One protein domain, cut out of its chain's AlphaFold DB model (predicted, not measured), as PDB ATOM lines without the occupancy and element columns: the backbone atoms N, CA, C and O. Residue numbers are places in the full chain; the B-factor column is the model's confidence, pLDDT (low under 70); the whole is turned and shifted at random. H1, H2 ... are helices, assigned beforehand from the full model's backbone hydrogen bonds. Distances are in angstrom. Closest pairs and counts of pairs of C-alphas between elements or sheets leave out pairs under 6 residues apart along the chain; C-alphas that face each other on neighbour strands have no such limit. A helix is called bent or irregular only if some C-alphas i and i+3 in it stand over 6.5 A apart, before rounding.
ATOM      1  N   ASP A 308     -50.079 -10.971   9.342       91.56
ATOM      2  CA  ASP A 308     -49.743 -12.335   8.938       91.56
ATOM      3  C   ASP A 308     -50.782 -12.941   7.966       91.56
ATOM      4  O   ASP A 308     -50.455 -13.856   7.215       91.56
ATOM      5  N   ALA A 309     -52.013 -12.417   7.913       92.69
ATOM      6  CA  ALA A 309     -53.026 -12.803   6.928       92.69
ATOM      7  C   ALA A 309     -52.634 -12.401   5.494       92.69
ATOM      8  O   ALA A 309     -52.968 -13.116   4.549       92.69
ATOM      9  N   LEU A 310     -51.854 -11.322   5.320       93.19
ATOM     10  CA  LEU A 310     -51.299 -10.937   4.013       93.19
ATOM     11  C   LEU A 310     -50.420 -12.055   3.436       93.19
ATOM     12  O   LEU A 310     -50.426 -12.299   2.230       93.19
ATOM     13  N   TRP A 311     -49.733 -12.804   4.307       94.31
ATOM     14  CA  TRP A 311     -48.860 -13.900   3.899       94.31
ATOM     15  C   TRP A 311     -49.613 -15.057   3.233       94.31
ATOM     16  O   TRP A 311     -49.008 -15.791   2.452       94.31
ATOM     17  N   ALA A 312     -50.906 -15.233   3.530       91.94
ATOM     18  CA  ALA A 312     -51.762 -16.212   2.859       91.94
ATOM     19  C   ALA A 312     -52.138 -15.769   1.433       91.94
ATOM     20  O   ALA A 312     -52.321 -16.613   0.562       91.94
ATOM     21  N   ALA A 313     -52.176 -14.456   1.179       90.88
ATOM     22  CA  ALA A 313     -52.331 -13.873  -0.155       90.88
ATOM     23  C   ALA A 313     -51.004 -13.791  -0.944       90.88
ATOM     24  O   ALA A 313     -50.979 -13.249  -2.044       90.88
ATOM     25  N   GLY A 314     -49.892 -14.299  -0.393       92.38
ATOM     26  CA  GLY A 314     -48.572 -14.241  -1.030       92.38
ATOM     27  C   GLY A 314     -47.896 -12.866  -0.977       92.38
ATOM     28  O   GLY A 314     -46.878 -12.674  -1.632       92.38
ATOM     29  N   VAL A 315     -48.414 -11.923  -0.188       94.69
ATOM     30  CA  VAL A 315     -47.873 -10.561  -0.040       94.69
ATOM     31  C   VAL A 315     -47.341 -10.381   1.385       94.69
ATOM     32  O   VAL A 315     -47.767 -11.070   2.313       94.69
ATOM     33  N   VAL A 316     -46.385  -9.476   1.596       96.31
ATOM     34  CA  VAL A 316     -45.910  -9.135   2.948       96.31
ATOM     35  C   VAL A 316     -46.263  -7.701   3.311       96.31
ATOM     36  O   VAL A 316     -46.507  -6.874   2.436       96.31
ATOM     37  N   TYR A 317     -46.289  -7.384   4.607       96.38
ATOM     38  CA  TYR A 317     -46.508  -6.003   5.021       96.38
ATOM     39  C   TYR A 317     -45.348  -5.110   4.555       96.38
ATOM     40  O   TYR A 317     -44.187  -5.322   4.922       96.38
ATOM     41  N   VAL A 318     -45.687  -4.089   3.770       96.12
ATOM     42  CA  VAL A 318     -44.783  -3.026   3.329       96.12
ATOM     43  C   VAL A 318     -45.278  -1.713   3.942       96.12
ATOM     44  O   VAL A 318     -46.415  -1.327   3.672       96.12
ATOM     45  N   PRO A 319     -44.472  -1.024   4.773       94.56
ATOM     46  CA  PRO A 319     -44.795   0.327   5.227       94.56
ATOM     47  C   PRO A 319     -45.073   1.278   4.047       94.56
ATOM     48  O   PRO A 319     -44.480   1.095   2.982       94.56
ATOM     49  N   PRO A 320     -45.893   2.331   4.218       92.38
ATOM     50  CA  PRO A 320     -46.126   3.319   3.166       92.38
ATOM     51  C   PRO A 320     -44.820   3.867   2.572       92.38
ATOM     52  O   PRO A 320     -43.848   4.120   3.292       92.38
ATOM     53  N   ALA A 321     -44.792   4.065   1.250       88.19
ATOM     54  CA  ALA A 321     -43.564   4.354   0.501       88.19
ATOM     55  C   ALA A 321     -42.805   5.606   0.991       88.19
ATOM     56  O   ALA A 321     -41.580   5.658   0.883       88.19
ATOM     57  N   CYS A 322     -43.499   6.575   1.599       86.38
ATOM     58  CA  CYS A 322     -42.898   7.755   2.228       86.38
ATOM     59  C   CYS A 322     -41.903   7.423   3.361       86.38
ATOM     60  O   CYS A 322     -40.968   8.188   3.586       86.38
ATOM     61  N   TYR A 323     -42.039   6.271   4.030       89.06
ATOM     62  CA  TYR A 323     -41.100   5.801   5.055       89.06
ATOM     63  C   TYR A 323     -39.932   4.980   4.477       89.06
ATOM     64  O   TYR A 323     -38.908   4.793   5.144       89.06
ATOM     65  N   ILE A 324     -40.040   4.487   3.237       92.19
ATOM     66  CA  ILE A 324     -39.064   3.571   2.628       92.19
ATOM     67  C   ILE A 324     -38.148   4.335   1.668       92.19
ATOM     68  O   ILE A 324     -38.182   4.177   0.451       92.19
ATOM     69  N   VAL A 325     -37.224   5.111   2.242       90.00
ATOM     70  CA  VAL A 325     -36.163   5.814   1.488       90.00
ATOM     71  C   VAL A 325     -35.310   4.843   0.648       90.00
ATOM     72  O   VAL A 325     -34.777   5.199  -0.404       90.00
ATOM     73  N   LYS A 326     -35.133   3.603   1.125       94.00
ATOM     74  CA  LYS A 326     -34.318   2.568   0.473       94.00
ATOM     75  C   LYS A 326     -34.667   1.187   1.016       94.00
ATOM     76  O   LYS A 326     -34.409   0.926   2.184       94.00
ATOM     77  N   TRP A 327     -35.162   0.272   0.185       96.12
ATOM     78  CA  TRP A 327     -35.386  -1.118   0.608       96.12
ATOM     79  C   TRP A 327     -34.084  -1.781   1.110       96.12
ATOM     80  O   TRP A 327     -33.029  -1.588   0.487       96.12
ATOM     81  N   PRO A 328     -34.107  -2.580   2.196       96.75
ATOM     82  CA  PRO A 328     -35.242  -2.950   3.063       96.75
ATOM     83  C   PRO A 328     -35.362  -2.094   4.350       96.75
ATOM     84  O   PRO A 328     -35.661  -2.619   5.422       96.75
ATOM     85  N   ASN A 329     -35.054  -0.793   4.312       96.06
ATOM     86  CA  ASN A 329     -35.238   0.087   5.474       96.06
ATOM     87  C   ASN A 329     -36.729   0.187   5.852       96.06
ATOM     88  O   ASN A 329     -37.592   0.034   4.992       96.06
ATOM     89  N   ALA A 330     -37.009   0.437   7.135       96.25
ATOM     90  CA  ALA A 330     -38.349   0.466   7.747       96.25
ATOM     91  C   ALA A 330     -39.168  -0.847   7.682       96.25
ATOM     92  O   ALA A 330     -40.194  -0.945   8.346       96.25
ATOM     93  N   MET A 331     -38.712  -1.885   6.974       97.56
ATOM     94  CA  MET A 331     -39.394  -3.183   6.935       97.56
ATOM     95  C   MET A 331     -39.125  -4.031   8.184       97.56
ATOM     96  O   MET A 331     -37.990  -4.098   8.664       97.56
ATOM     97  N   TYR A 332     -40.140  -4.753   8.668       97.88
ATOM     98  CA  TYR A 332     -39.988  -5.714   9.764       97.88
ATOM     99  C   TYR A 332     -39.298  -7.006   9.310       97.88
ATOM    100  O   TYR A 332     -39.497  -7.495   8.197       97.88
ATOM    101  N   ALA A 333     -38.495  -7.589  10.197       98.19
ATOM    102  CA  ALA A 333     -37.652  -8.737   9.895       98.19
ATOM    103  C   ALA A 333     -38.457  -9.996   9.541       98.19
ATOM    104  O   ALA A 333     -38.106 -10.687   8.586       98.19
ATOM    105  N   ARG A 334     -39.563 -10.255  10.256       97.75
ATOM    106  CA  ARG A 334     -40.491 -11.370   9.982       97.75
ATOM    107  C   ARG A 334     -41.087 -11.308   8.573       97.75
ATOM    108  O   ARG A 334     -41.133 -12.318   7.878       97.75
ATOM    109  N   ASP A 335     -41.478 -10.113   8.133       97.81
ATOM    110  CA  ASP A 335     -42.086  -9.880   6.824       97.81
ATOM    111  C   ASP A 335     -41.040 -10.043   5.708       97.81
ATOM    112  O   ASP A 335     -41.283 -10.740   4.725       97.81
ATOM    113  N   VAL A 336     -39.816  -9.539   5.908       97.94
ATOM    114  CA  VAL A 336     -38.694  -9.779   4.981       97.94
ATOM    115  C   VAL A 336     -38.301 -11.268   4.916       97.94
ATOM    116  O   VAL A 336     -38.099 -11.783   3.815       97.94
ATOM    117  N   ARG A 337     -38.263 -12.004   6.044       96.75
ATOM    118  CA  ARG A 337     -38.047 -13.471   6.045       96.75
ATOM    119  C   ARG A 337     -39.133 -14.187   5.241       96.75
ATOM    120  O   ARG A 337     -38.815 -15.059   4.430       96.75
ATOM    121  N   LYS A 338     -40.405 -13.838   5.460       97.25
ATOM    122  CA  LYS A 338     -41.522 -14.479   4.759       97.25
ATOM    123  C   LYS A 338     -41.444 -14.233   3.251       97.25
ATOM    124  O   LYS A 338     -41.579 -15.188   2.490       97.25
ATOM    125  N   ALA A 339     -41.107 -13.017   2.827       97.06
ATOM    126  CA  ALA A 339     -40.866 -12.700   1.422       97.06
ATOM    127  C   ALA A 339     -39.693 -13.491   0.815       97.06
ATOM    128  O   ALA A 339     -39.804 -13.978  -0.306       97.06
ATOM    129  N   PHE A 340     -38.588 -13.692   1.544       97.38
ATOM    130  CA  PHE A 340     -37.494 -14.554   1.067       97.38
ATOM    131  C   PHE A 340     -37.884 -16.031   0.971       97.38
ATOM    132  O   PHE A 340     -37.379 -16.725   0.093       97.38
ATOM    133  N   THR A 341     -38.812 -16.495   1.812       95.62
ATOM    134  CA  THR A 341     -39.387 -17.842   1.680       95.62
ATOM    135  C   THR A 341     -40.227 -17.945   0.403       95.62
ATOM    136  O   THR A 341     -40.040 -18.881  -0.364       95.62
ATOM    137  N   LEU A 342     -41.083 -16.953   0.125       95.31
ATOM    138  CA  LEU A 342     -41.902 -16.893  -1.096       95.31
ATOM    139  C   LEU A 342     -41.051 -16.778  -2.380       95.31
ATOM    140  O   LEU A 342     -41.362 -17.407  -3.386       95.31
ATOM    141  N   LEU A 343     -39.947 -16.024  -2.343       96.06
ATOM    142  CA  LEU A 343     -39.025 -15.853  -3.477       96.06
ATOM    143  C   LEU A 343     -38.036 -17.016  -3.672       96.06
ATOM    144  O   LEU A 343     -37.403 -17.094  -4.728       96.06
ATOM    145  N   GLY A 344     -37.876 -17.909  -2.688       91.38
ATOM    146  CA  GLY A 344     -36.841 -18.950  -2.680       91.38
ATOM    147  C   GLY A 344     -36.856 -19.843  -3.925       91.38
ATOM    148  O   GLY A 344     -35.828 -20.003  -4.587       91.38
ATOM    149  N   ASP A 345     -38.037 -20.340  -4.292       87.44
ATOM    150  CA  ASP A 345     -38.243 -21.249  -5.431       87.44
ATOM    151  C   ASP A 345     -38.141 -20.552  -6.798       87.44
ATOM    152  O   ASP A 345     -37.960 -21.198  -7.836       87.44
ATOM    153  N   LEU A 346     -38.270 -19.224  -6.812       91.94
ATOM    154  CA  LEU A 346     -38.296 -18.388  -8.015       91.94
ATOM    155  C   LEU A 346     -36.892 -17.943  -8.446       91.94
ATOM    156  O   LEU A 346     -36.667 -17.676  -9.627       91.94
ATOM    157  N   ILE A 347     -35.924 -17.935  -7.523       91.06
ATOM    158  CA  ILE A 347     -34.522 -17.580  -7.805       91.06
ATOM    159  C   ILE A 347     -33.905 -18.497  -8.859       91.06
ATOM    160  O   ILE A 347     -33.266 -18.014  -9.792       91.06
ATOM    161  N   ASN A 348     -34.167 -19.802  -8.776       87.69
ATOM    162  CA  ASN A 348     -33.670 -20.773  -9.757       87.69
ATOM    163  C   ASN A 348     -34.356 -20.641 -11.132       87.69
ATOM    164  O   ASN A 348     -33.846 -21.161 -12.119       87.69
ATOM    165  N   LYS A 349     -35.504 -19.951 -11.204       91.38
ATOM    166  CA  LYS A 349     -36.305 -19.752 -12.425       91.38
ATOM    167  C   LYS A 349     -36.025 -18.412 -13.116       91.38
ATOM    168  O   LYS A 349     -36.597 -18.141 -14.164       91.38
ATOM    169  N   GLY A 350     -35.201 -17.542 -12.523       90.94
ATOM    170  CA  GLY A 350     -34.905 -16.201 -13.046       90.94
ATOM    171  C   GLY A 350     -36.033 -15.166 -12.884       90.94
ATOM    172  O   GLY A 350     -35.795 -13.983 -13.108       90.94
ATOM    173  N   GLN A 351     -37.219 -15.565 -12.416       94.12
ATOM    174  CA  GLN A 351     -38.436 -14.738 -12.310       94.12
ATOM    175  C   GLN A 351     -38.478 -13.837 -11.056       94.12
ATOM    176  O   GLN A 351     -39.541 -13.433 -10.592       94.12
ATOM    177  N   VAL A 352     -37.316 -13.537 -10.465       96.31
ATOM    178  CA  VAL A 352     -37.224 -12.821  -9.180       96.31
ATOM    179  C   VAL A 352     -37.733 -11.387  -9.285       96.31
ATOM    180  O   VAL A 352     -38.342 -10.912  -8.338       96.31
ATOM    181  N   ALA A 353     -37.482 -10.695 -10.401       95.69
ATOM    182  CA  ALA A 353     -37.853  -9.288 -10.557       95.69
ATOM    183  C   ALA A 353     -39.378  -9.098 -10.510       95.69
ATOM    184  O   ALA A 353     -39.881  -8.403  -9.631       95.69
ATOM    185  N   ASP A 354     -40.096  -9.795 -11.391       94.12
ATOM    186  CA  ASP A 354     -41.551  -9.685 -11.544       94.12
ATOM    187  C   ASP A 354     -42.297 -10.073 -10.258       94.12
ATOM    188  O   ASP A 354     -43.300  -9.464  -9.890       94.12
ATOM    189  N   GLN A 355     -41.788 -11.085  -9.549       96.38
ATOM    190  CA  GLN A 355     -42.362 -11.577  -8.297       96.38
ATOM    191  C   GLN A 355     -41.970 -10.730  -7.082       96.38
ATOM    192  O   GLN A 355     -42.734 -10.633  -6.124       96.38
ATOM    193  N   PHE A 356     -40.810 -10.068  -7.110       97.31
ATOM    194  CA  PHE A 356     -40.411  -9.155  -6.043       97.31
ATOM    195  C   PHE A 356     -41.386  -7.980  -5.935       97.31
ATOM    196  O   PHE A 356     -41.798  -7.657  -4.827       97.31
ATOM    197  N   GLU A 357     -41.800  -7.376  -7.050       96.12
ATOM    198  CA  GLU A 357     -42.714  -6.221  -7.023       96.12
ATOM    199  C   GLU A 357     -44.162  -6.615  -6.666       96.12
ATOM    200  O   GLU A 357     -44.899  -5.800  -6.115       96.12
ATOM    201  N   GLN A 358     -44.549  -7.883  -6.879       95.88
ATOM    202  CA  GLN A 358     -45.818  -8.450  -6.390       95.88
ATOM    203  C   GLN A 358     -45.807  -8.664  -4.867       95.88
ATOM    204  O   GLN A 358     -46.770  -8.327  -4.182       95.88
ATOM    205  N   ILE A 359     -44.708  -9.200  -4.324       96.69
ATOM    206  CA  ILE A 359     -44.554  -9.473  -2.884       96.69
ATOM    207  C   ILE A 359     -44.292  -8.180  -2.090       96.69
ATOM    208  O   ILE A 359     -44.727  -8.061  -0.943       96.69
ATOM    209  N   PHE A 360     -43.594  -7.218  -2.700       96.31
ATOM    210  CA  PHE A 360     -43.254  -5.907  -2.146       96.31
ATOM    211  C   PHE A 360     -43.910  -4.769  -2.961       96.31
ATOM    212  O   PHE A 360     -43.204  -4.037  -3.665       96.31
ATOM    213  N   PRO A 361     -45.243  -4.588  -2.879       94.44
ATOM    214  CA  PRO A 361     -45.955  -3.584  -3.666       94.44
ATOM    215  C   PRO A 361     -45.370  -2.177  -3.474       94.44
ATOM    216  O   PRO A 361     -45.135  -1.723  -2.354       94.44
ATOM    217  N   GLY A 362     -45.120  -1.490  -4.592       93.75
ATOM    218  CA  GLY A 362     -44.535  -0.145  -4.621       93.75
ATOM    219  C   GLY A 362     -43.008  -0.078  -4.458       93.75
ATOM    220  O   GLY A 362     -42.455   1.022  -4.489       93.75
ATOM    221  N   ILE A 363     -42.304  -1.208  -4.314       96.12
ATOM    222  CA  ILE A 363     -40.841  -1.236  -4.168       96.12
ATOM    223  C   ILE A 363     -40.165  -1.728  -5.449       96.12
ATOM    224  O   ILE A 363     -40.222  -2.908  -5.774       96.12
ATOM    225  N   THR A 364     -39.416  -0.847  -6.117       95.75
ATOM    226  CA  THR A 364     -38.625  -1.213  -7.304       95.75
ATOM    227  C   THR A 364     -37.566  -2.272  -6.991       95.75
ATOM    228  O   THR A 364     -36.714  -2.073  -6.113       95.75
ATOM    229  N   TYR A 365     -37.540  -3.355  -7.769       97.00
ATOM    230  CA  TYR A 365     -36.536  -4.406  -7.621       97.00
ATOM    231  C   TYR A 365     -35.107  -3.910  -7.918       97.00
ATOM    232  O   TYR A 365     -34.824  -3.275  -8.934       97.00
ATOM    233  N   LYS A 366     -34.155  -4.240  -7.032       97.12
ATOM    234  CA  LYS A 366     -32.715  -3.962  -7.217       97.12
ATOM    235  C   LYS A 366     -31.885  -5.199  -6.897       97.12
ATOM    236  O   LYS A 366     -31.509  -5.414  -5.743       97.12
ATOM    237  N   SER A 367     -31.555  -5.973  -7.932       96.19
ATOM    238  CA  SER A 367     -30.861  -7.272  -7.855       96.19
ATOM    239  C   SER A 367     -29.657  -7.296  -6.905       96.19
ATOM    240  O   SER A 367     -29.591  -8.143  -6.017       96.19
ATOM    241  N   SER A 368     -28.734  -6.335  -7.011       96.12
ATOM    242  CA  SER A 368     -27.538  -6.254  -6.155       96.12
ATOM    243  C   SER A 368     -27.859  -6.062  -4.668       96.12
ATOM    244  O   SER A 368     -27.149  -6.566  -3.797       96.12
ATOM    245  N   THR A 369     -28.945  -5.350  -4.355       96.31
ATOM    246  CA  THR A 369     -29.394  -5.157  -2.972       96.31
ATOM    247  C   THR A 369     -30.158  -6.384  -2.490       96.31
ATOM    248  O   THR A 369     -29.856  -6.863  -1.395       96.31
ATOM    249  N   PHE A 370     -31.060  -6.928  -3.316       97.19
ATOM    250  CA  PHE A 370     -31.797  -8.166  -3.055       97.19
ATOM    251  C   PHE A 370     -30.856  -9.325  -2.721       97.19
ATOM    252  O   PHE A 370     -30.885  -9.819  -1.597       97.19
ATOM    253  N   TYR A 371     -29.956  -9.697  -3.637       96.31
ATOM    254  CA  TYR A 371     -29.072 -10.850  -3.451       96.31
ATOM    255  C   TYR A 371     -28.139 -10.706  -2.246       96.31
ATOM    256  O   TYR A 371     -27.815 -11.710  -1.618       96.31
ATOM    257  N   ARG A 372     -27.755  -9.481  -1.853       96.19
ATOM    258  CA  ARG A 372     -26.993  -9.255  -0.615       96.19
ATOM    259  C   ARG A 372     -27.817  -9.557   0.641       96.19
ATOM    260  O   ARG A 372     -27.300 -10.203   1.548       96.19
ATOM    261  N   GLN A 373     -29.079  -9.107   0.702       97.31
ATOM    262  CA  GLN A 373     -29.966  -9.435   1.830       97.31
ATOM    263  C   GLN A 373     -30.317 -10.929   1.840       97.31
ATOM    264  O   GLN A 373     -30.223 -11.573   2.879       97.31
ATOM    265  N   PHE A 374     -30.665 -11.483   0.676       97.06
ATOM    266  CA  PHE A 374     -31.059 -12.878   0.526       97.06
ATOM    267  C   PHE A 374     -29.912 -13.842   0.848       97.06
ATOM    268  O   PHE A 374     -30.133 -14.825   1.544       97.06
ATOM    269  N   ARG A 375     -28.673 -13.552   0.416       96.06
ATOM    270  CA  ARG A 375     -27.485 -14.334   0.806       96.06
ATOM    271  C   ARG A 375     -27.258 -14.292   2.313       96.06
ATOM    272  O   ARG A 375     -26.923 -15.318   2.888       96.06
ATOM    273  N   ALA A 376     -27.439 -13.130   2.944       96.50
ATOM    274  CA  ALA A 376     -27.279 -13.021   4.389       96.50
ATOM    275  C   ALA A 376     -28.296 -13.876   5.140       96.50
ATOM    276  O   ALA A 376     -27.913 -14.629   6.026       96.50
ATOM    277  N   TRP A 377     -29.567 -13.809   4.735       97.06
ATOM    278  CA  TRP A 377     -30.601 -14.703   5.238       97.06
ATOM    279  C   TRP A 377     -30.233 -16.173   4.992       97.06
ATOM    280  O   TRP A 377     -30.021 -16.901   5.945       97.06
ATOM    281  N   ARG A 378     -30.040 -16.589   3.736       97.00
ATOM    282  CA  ARG A 378     -29.789 -17.989   3.349       97.00
ATOM    283  C   ARG A 378     -28.571 -18.633   4.027       97.00
ATOM    284  O   ARG A 378     -28.558 -19.847   4.190       97.00
ATOM    285  N   ASN A 379     -27.561 -17.842   4.382       97.06
ATOM    286  CA  ASN A 379     -26.350 -18.312   5.055       97.06
ATOM    287  C   ASN A 379     -26.436 -18.231   6.595       97.06
ATOM    288  O   ASN A 379     -25.430 -18.459   7.261       97.06
ATOM    289  N   SER A 380     -27.592 -17.862   7.153       98.19
ATOM    290  CA  SER A 380     -27.854 -17.866   8.597       98.19
ATOM    291  C   SER A 380     -28.367 -19.229   9.067       98.19
ATOM    292  O   SER A 380     -28.803 -20.060   8.271       98.19
ATOM    293  N   GLN A 381     -28.310 -19.473  10.374       98.19
ATOM    294  CA  GLN A 381     -28.775 -20.714  10.991       98.19
ATOM    295  C   GLN A 381     -30.308 -20.735  11.120       98.19
ATOM    296  O   GLN A 381     -30.947 -19.695  11.283       98.19
ATOM    297  N   GLU A 382     -30.918 -21.926  11.135       97.75
ATOM    298  CA  GLU A 382     -32.381 -22.043  11.268       97.75
ATOM    299  C   GLU A 382     -32.901 -21.529  12.626       97.75
ATOM    300  O   GLU A 382     -33.998 -20.982  12.701       97.75
ATOM    301  N   SER A 383     -32.095 -21.597  13.688       98.00
ATOM    302  CA  SER A 383     -32.392 -20.952  14.977       98.00
ATOM    303  C   SER A 383     -32.531 -19.427  14.847       98.00
ATOM    304  O   SER A 383     -33.452 -18.834  15.405       98.00
ATOM    305  N   GLU A 384     -31.670 -18.784  14.053       98.25
ATOM    306  CA  GLU A 384     -31.735 -17.346  13.765       98.25
ATOM    307  C   GLU A 384     -32.937 -17.003  12.872       98.25
ATOM    308  O   GLU A 384     -33.572 -15.959  13.037       98.25
ATOM    309  N   HIS A 385     -33.292 -17.899  11.946       97.88
ATOM    310  CA  HIS A 385     -34.498 -17.770  11.133       97.88
ATOM    311  C   HIS A 385     -35.770 -17.811  11.990       97.88
ATOM    312  O   HIS A 385     -36.658 -16.970  11.812       97.88
ATOM    313  N   GLN A 386     -35.867 -18.772  12.915       98.06
ATOM    314  CA  GLN A 386     -36.968 -18.885  13.875       98.06
ATOM    315  C   GLN A 386     -37.049 -17.634  14.758       98.06
ATOM    316  O   GLN A 386     -38.092 -16.981  14.778       98.06
ATOM    317  N   TRP A 387     -35.923 -17.205  15.335       98.00
ATOM    318  CA  TRP A 387     -35.823 -15.972  16.123       98.00
ATOM    319  C   TRP A 387     -36.308 -14.718  15.367       98.00
ATOM    320  O   TRP A 387     -37.008 -13.885  15.946       98.00
ATOM    321  N   ILE A 388     -36.008 -14.583  14.065       98.12
ATOM    322  CA  ILE A 388     -36.540 -13.493  13.220       98.12
ATOM    323  C   ILE A 388     -38.072 -13.518  13.141       98.12
ATOM    324  O   ILE A 388     -38.706 -12.462  13.116       98.12
ATOM    325  N   MET A 389     -38.669 -14.707  13.083       97.06
ATOM    326  CA  MET A 389     -40.119 -14.886  12.964       97.06
ATOM    327  C   MET A 389     -40.861 -14.439  14.223       97.06
ATOM    328  O   MET A 389     -41.953 -13.878  14.143       97.06
ATOM    329  N   GLU A 390     -40.236 -14.663  15.375       97.38
ATOM    330  CA  GLU A 390     -40.723 -14.279  16.698       97.38
ATOM    331  C   GLU A 390     -40.583 -12.773  16.966       97.38
ATOM    332  O   GLU A 390     -41.193 -12.262  17.905       97.38
ATOM    333  N   GLN A 391     -39.821 -12.032  16.148       97.38
ATOM    334  CA  GLN A 391     -39.672 -10.593  16.357       97.38
ATOM    335  C   GLN A 391     -41.021  -9.873  16.203       97.38
ATOM    336  O   GLN A 391     -41.728 -10.072  15.206       97.38
ATOM    337  N   PRO A 392     -41.394  -9.006  17.162       96.31
ATOM    338  CA  PRO A 392     -42.610  -8.215  17.065       96.31
ATOM    339  C   PRO A 392     -42.439  -7.099  16.026       96.31
ATOM    340  O   PRO A 392     -41.324  -6.691  15.702       96.31
ATOM    341  N   ARG A 393     -43.554  -6.546  15.532       95.38
ATOM    342  CA  ARG A 393     -43.568  -5.417  14.582       95.38
ATOM    343  C   ARG A 393     -43.269  -4.074  15.271       95.38
ATOM    344  O   ARG A 393     -44.056  -3.137  15.235       95.38
ATOM    345  N   THR A 394     -42.117  -3.992  15.934       96.25
ATOM    346  CA  THR A 394     -41.602  -2.795  16.623       96.25
ATOM    347  C   THR A 394     -40.306  -2.311  15.975       96.25
ATOM    348  O   THR A 394     -39.738  -2.988  15.118       96.25
ATOM    349  N   ALA A 395     -39.787  -1.161  16.417       96.38
ATOM    350  CA  ALA A 395     -38.496  -0.643  15.959       96.38
ATOM    351  C   ALA A 395     -37.343  -1.657  16.126       96.38
ATOM    352  O   ALA A 395     -36.478  -1.740  15.261       96.38
ATOM    353  N   GLN A 396     -37.352  -2.470  17.191       97.25
ATOM    354  CA  GLN A 396     -36.332  -3.505  17.427       97.25
ATOM    355  C   GLN A 396     -36.465  -4.709  16.483       97.25
ATOM    356  O   GLN A 396     -35.465  -5.353  16.172       97.25
ATOM    357  N   GLY A 397     -37.678  -4.981  15.993       97.25
ATOM    358  CA  GLY A 397     -37.964  -6.014  14.998       97.25
ATOM    359  C   GLY A 397     -37.755  -5.568  13.549       97.25
ATOM    360  O   GLY A 397     -38.178  -6.273  12.634       97.25
ATOM    361  N   LEU A 398     -37.141  -4.406  13.300       97.88
ATOM    362  CA  LEU A 398     -36.786  -3.966  11.950       97.88
ATOM    363  C   LEU A 398     -35.677  -4.842  11.356       97.88
ATOM    364  O   LEU A 398     -34.655  -5.100  11.992       97.88
ATOM    365  N   TRP A 399     -35.829  -5.224  10.087       98.06
ATOM    366  CA  TRP A 399     -34.866  -6.059   9.364       98.06
ATOM    367  C   TRP A 399     -33.445  -5.480   9.384       98.06
ATOM    368  O   TRP A 399     -32.473  -6.223   9.482       98.06
ATOM    369  N   THR A 400     -33.299  -4.153   9.338       97.06
ATOM    370  CA  THR A 400     -31.995  -3.479   9.415       97.06
ATOM    371  C   THR A 400     -31.267  -3.703  10.741       97.06
ATOM    372  O   THR A 400     -30.038  -3.754  10.721       97.06
ATOM    373  N   ILE A 401     -31.998  -3.869  11.850       97.62
ATOM    374  CA  ILE A 401     -31.456  -4.181  13.180       97.62
ATOM    375  C   ILE A 401     -31.247  -5.691  13.315       97.62
ATOM    376  O   ILE A 401     -30.156  -6.133  13.675       97.62
ATOM    377  N   CYS A 402     -32.255  -6.499  12.971       98.19
ATOM    378  CA  CYS A 402     -32.180  -7.953  13.108       98.19
ATOM    379  C   CYS A 402     -31.073  -8.566  12.242       98.19
ATOM    380  O   CYS A 402     -30.315  -9.399  12.736       98.19
ATOM    381  N   ARG A 403     -30.905  -8.116  10.987       97.25
ATOM    382  CA  ARG A 403     -29.886  -8.672  10.078       97.25
ATOM    383  C   ARG A 403     -28.457  -8.499  10.588       97.25
ATOM    384  O   ARG A 403     -27.609  -9.299  10.238       97.25
ATOM    385  N   ALA A 404     -28.172  -7.481  11.404       97.19
ATOM    386  CA  ALA A 404     -26.825  -7.265  11.938       97.19
ATOM    387  C   ALA A 404     -26.408  -8.360  12.941       97.19
ATOM    388  O   ALA A 404     -25.218  -8.595  13.148       97.19
ATOM    389  N   LYS A 405     -27.387  -9.050  13.540       97.81
ATOM    390  CA  LYS A 405     -27.170 -10.174  14.459       97.81
ATOM    391  C   LYS A 405     -27.004 -11.518  13.743       97.81
ATOM    392  O   LYS A 405     -26.574 -12.461  14.390       97.81
ATOM    393  N   LEU A 406     -27.319 -11.588  12.447       98.19
ATOM    394  CA  LEU A 406     -27.279 -12.818  11.661       98.19
ATOM    395  C   LEU A 406     -25.851 -13.253  11.322       98.19
ATOM    396  O   LEU A 406     -25.103 -12.484  10.707       98.19
ATOM    397  N   THR A 407     -25.516 -14.516  11.588       98.06
ATOM    398  CA  THR A 407     -24.229 -15.113  11.196       98.06
ATOM    399  C   THR A 407     -23.964 -14.972   9.693       98.06
ATOM    400  O   THR A 407     -22.879 -14.542   9.302       98.06
ATOM    401  N   GLY A 408     -24.967 -15.204   8.838       96.94
ATOM    402  CA  GLY A 408     -24.838 -15.068   7.382       96.94
ATOM    403  C   GLY A 408     -24.671 -13.627   6.875       96.94
ATOM    404  O   GLY A 408     -24.242 -13.420   5.736       96.94
ATOM    405  N   TRP A 409     -24.986 -12.613   7.695       96.88
ATOM    406  CA  TRP A 409     -24.625 -11.214   7.427       96.88
ATOM    407  C   TRP A 409     -23.194 -10.924   7.892       96.88
ATOM    408  O   TRP A 409     -22.417 -10.333   7.144       96.88
ATOM    409  N   GLN A 410     -22.836 -11.372   9.099       96.38
ATOM    410  CA  GLN A 410     -21.513 -11.184   9.707       96.38
ATOM    411  C   GLN A 410     -20.394 -11.898   8.935       96.38
ATOM    412  O   GLN A 410     -19.267 -11.413   8.903       96.38
ATOM    413  N   SER A 411     -20.701 -13.018   8.273       94.81
ATOM    414  CA  SER A 411     -19.752 -13.768   7.446       94.81
ATOM    415  C   SER A 411     -19.499 -13.147   6.067       94.81
ATOM    416  O   SER A 411     -18.710 -13.691   5.294       94.81
ATOM    417  N   GLN A 412     -20.206 -12.076   5.685       91.75
ATOM    418  CA  GLN A 412     -19.915 -11.388   4.428       91.75
ATOM    419  C   GLN A 412     -18.650 -10.547   4.615       91.75
ATOM    420  O   GLN A 412     -18.576  -9.812   5.598       91.75
TER     421      GLN A 412
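This is residues 308 to 412 of the 416 residues of an uncharacterized protein of Grifola frondosa (UniProt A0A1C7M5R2). Picture a rounded cluster of helices built round H2, with H3 folding back at the last end of H2 while the last part of H5 and the first part of H6 meet the first end of H2, each making a corner with it. H4 stands crosswise to H2 with the short H7 packed on its last part, and H1 sits at the margin, joined to H2 by a long looping stretch with no named element. The printed part has 105 residues with seven named helices, H1 to H7 in chain order, and no named strand: all helix. It is compact, with a radius of gyration of the C-alphas of 12.7 A and spans of 30 by 29 by 27 A.

Find C-alpha 308 at (-49.743, -12.335, 8.938); there H1 begins, residues 308 to 313. H2, residues 333 to 347, runs 20.0 A and is irregular: C-alphas 342 and 345 are 7.2 A apart. Next come H3, residues 352 to 359; H4, 367 to 378, 15.5 A long; H5, 382 to 390, 12.6 A; H6, 399 to 405; and H7, 407 to 410, ending at C-alpha 410 (-21.513, -11.184, 9.707).

Begin at the hub, H2. It makes a helical hairpin with H3, where the closest C-alphas, of Leu 346 and Val 352, are 5.8 A apart. With residues 333 to 337 alone it touches H5, at a steep tilt of 52 degrees. H4 touches H7 with residues 373 to 378 alone; the closest C-alphas, Ala 376 and Gly 408, are 4.4 A apart. Every O i to N i+4 pair is within hydrogen-bond range in H5, but 0 of 2 in H1 and 1 of 3 in H6, where O i to N i+3 gives 3 of 3 and 2 of 4.

The C-alphas farthest apart, Lys 349 and Ala 395, are 34.3 A apart. The printed part has no cut, the link from H1 to H2 is long, and no printed residue is under 70 in pLDDT.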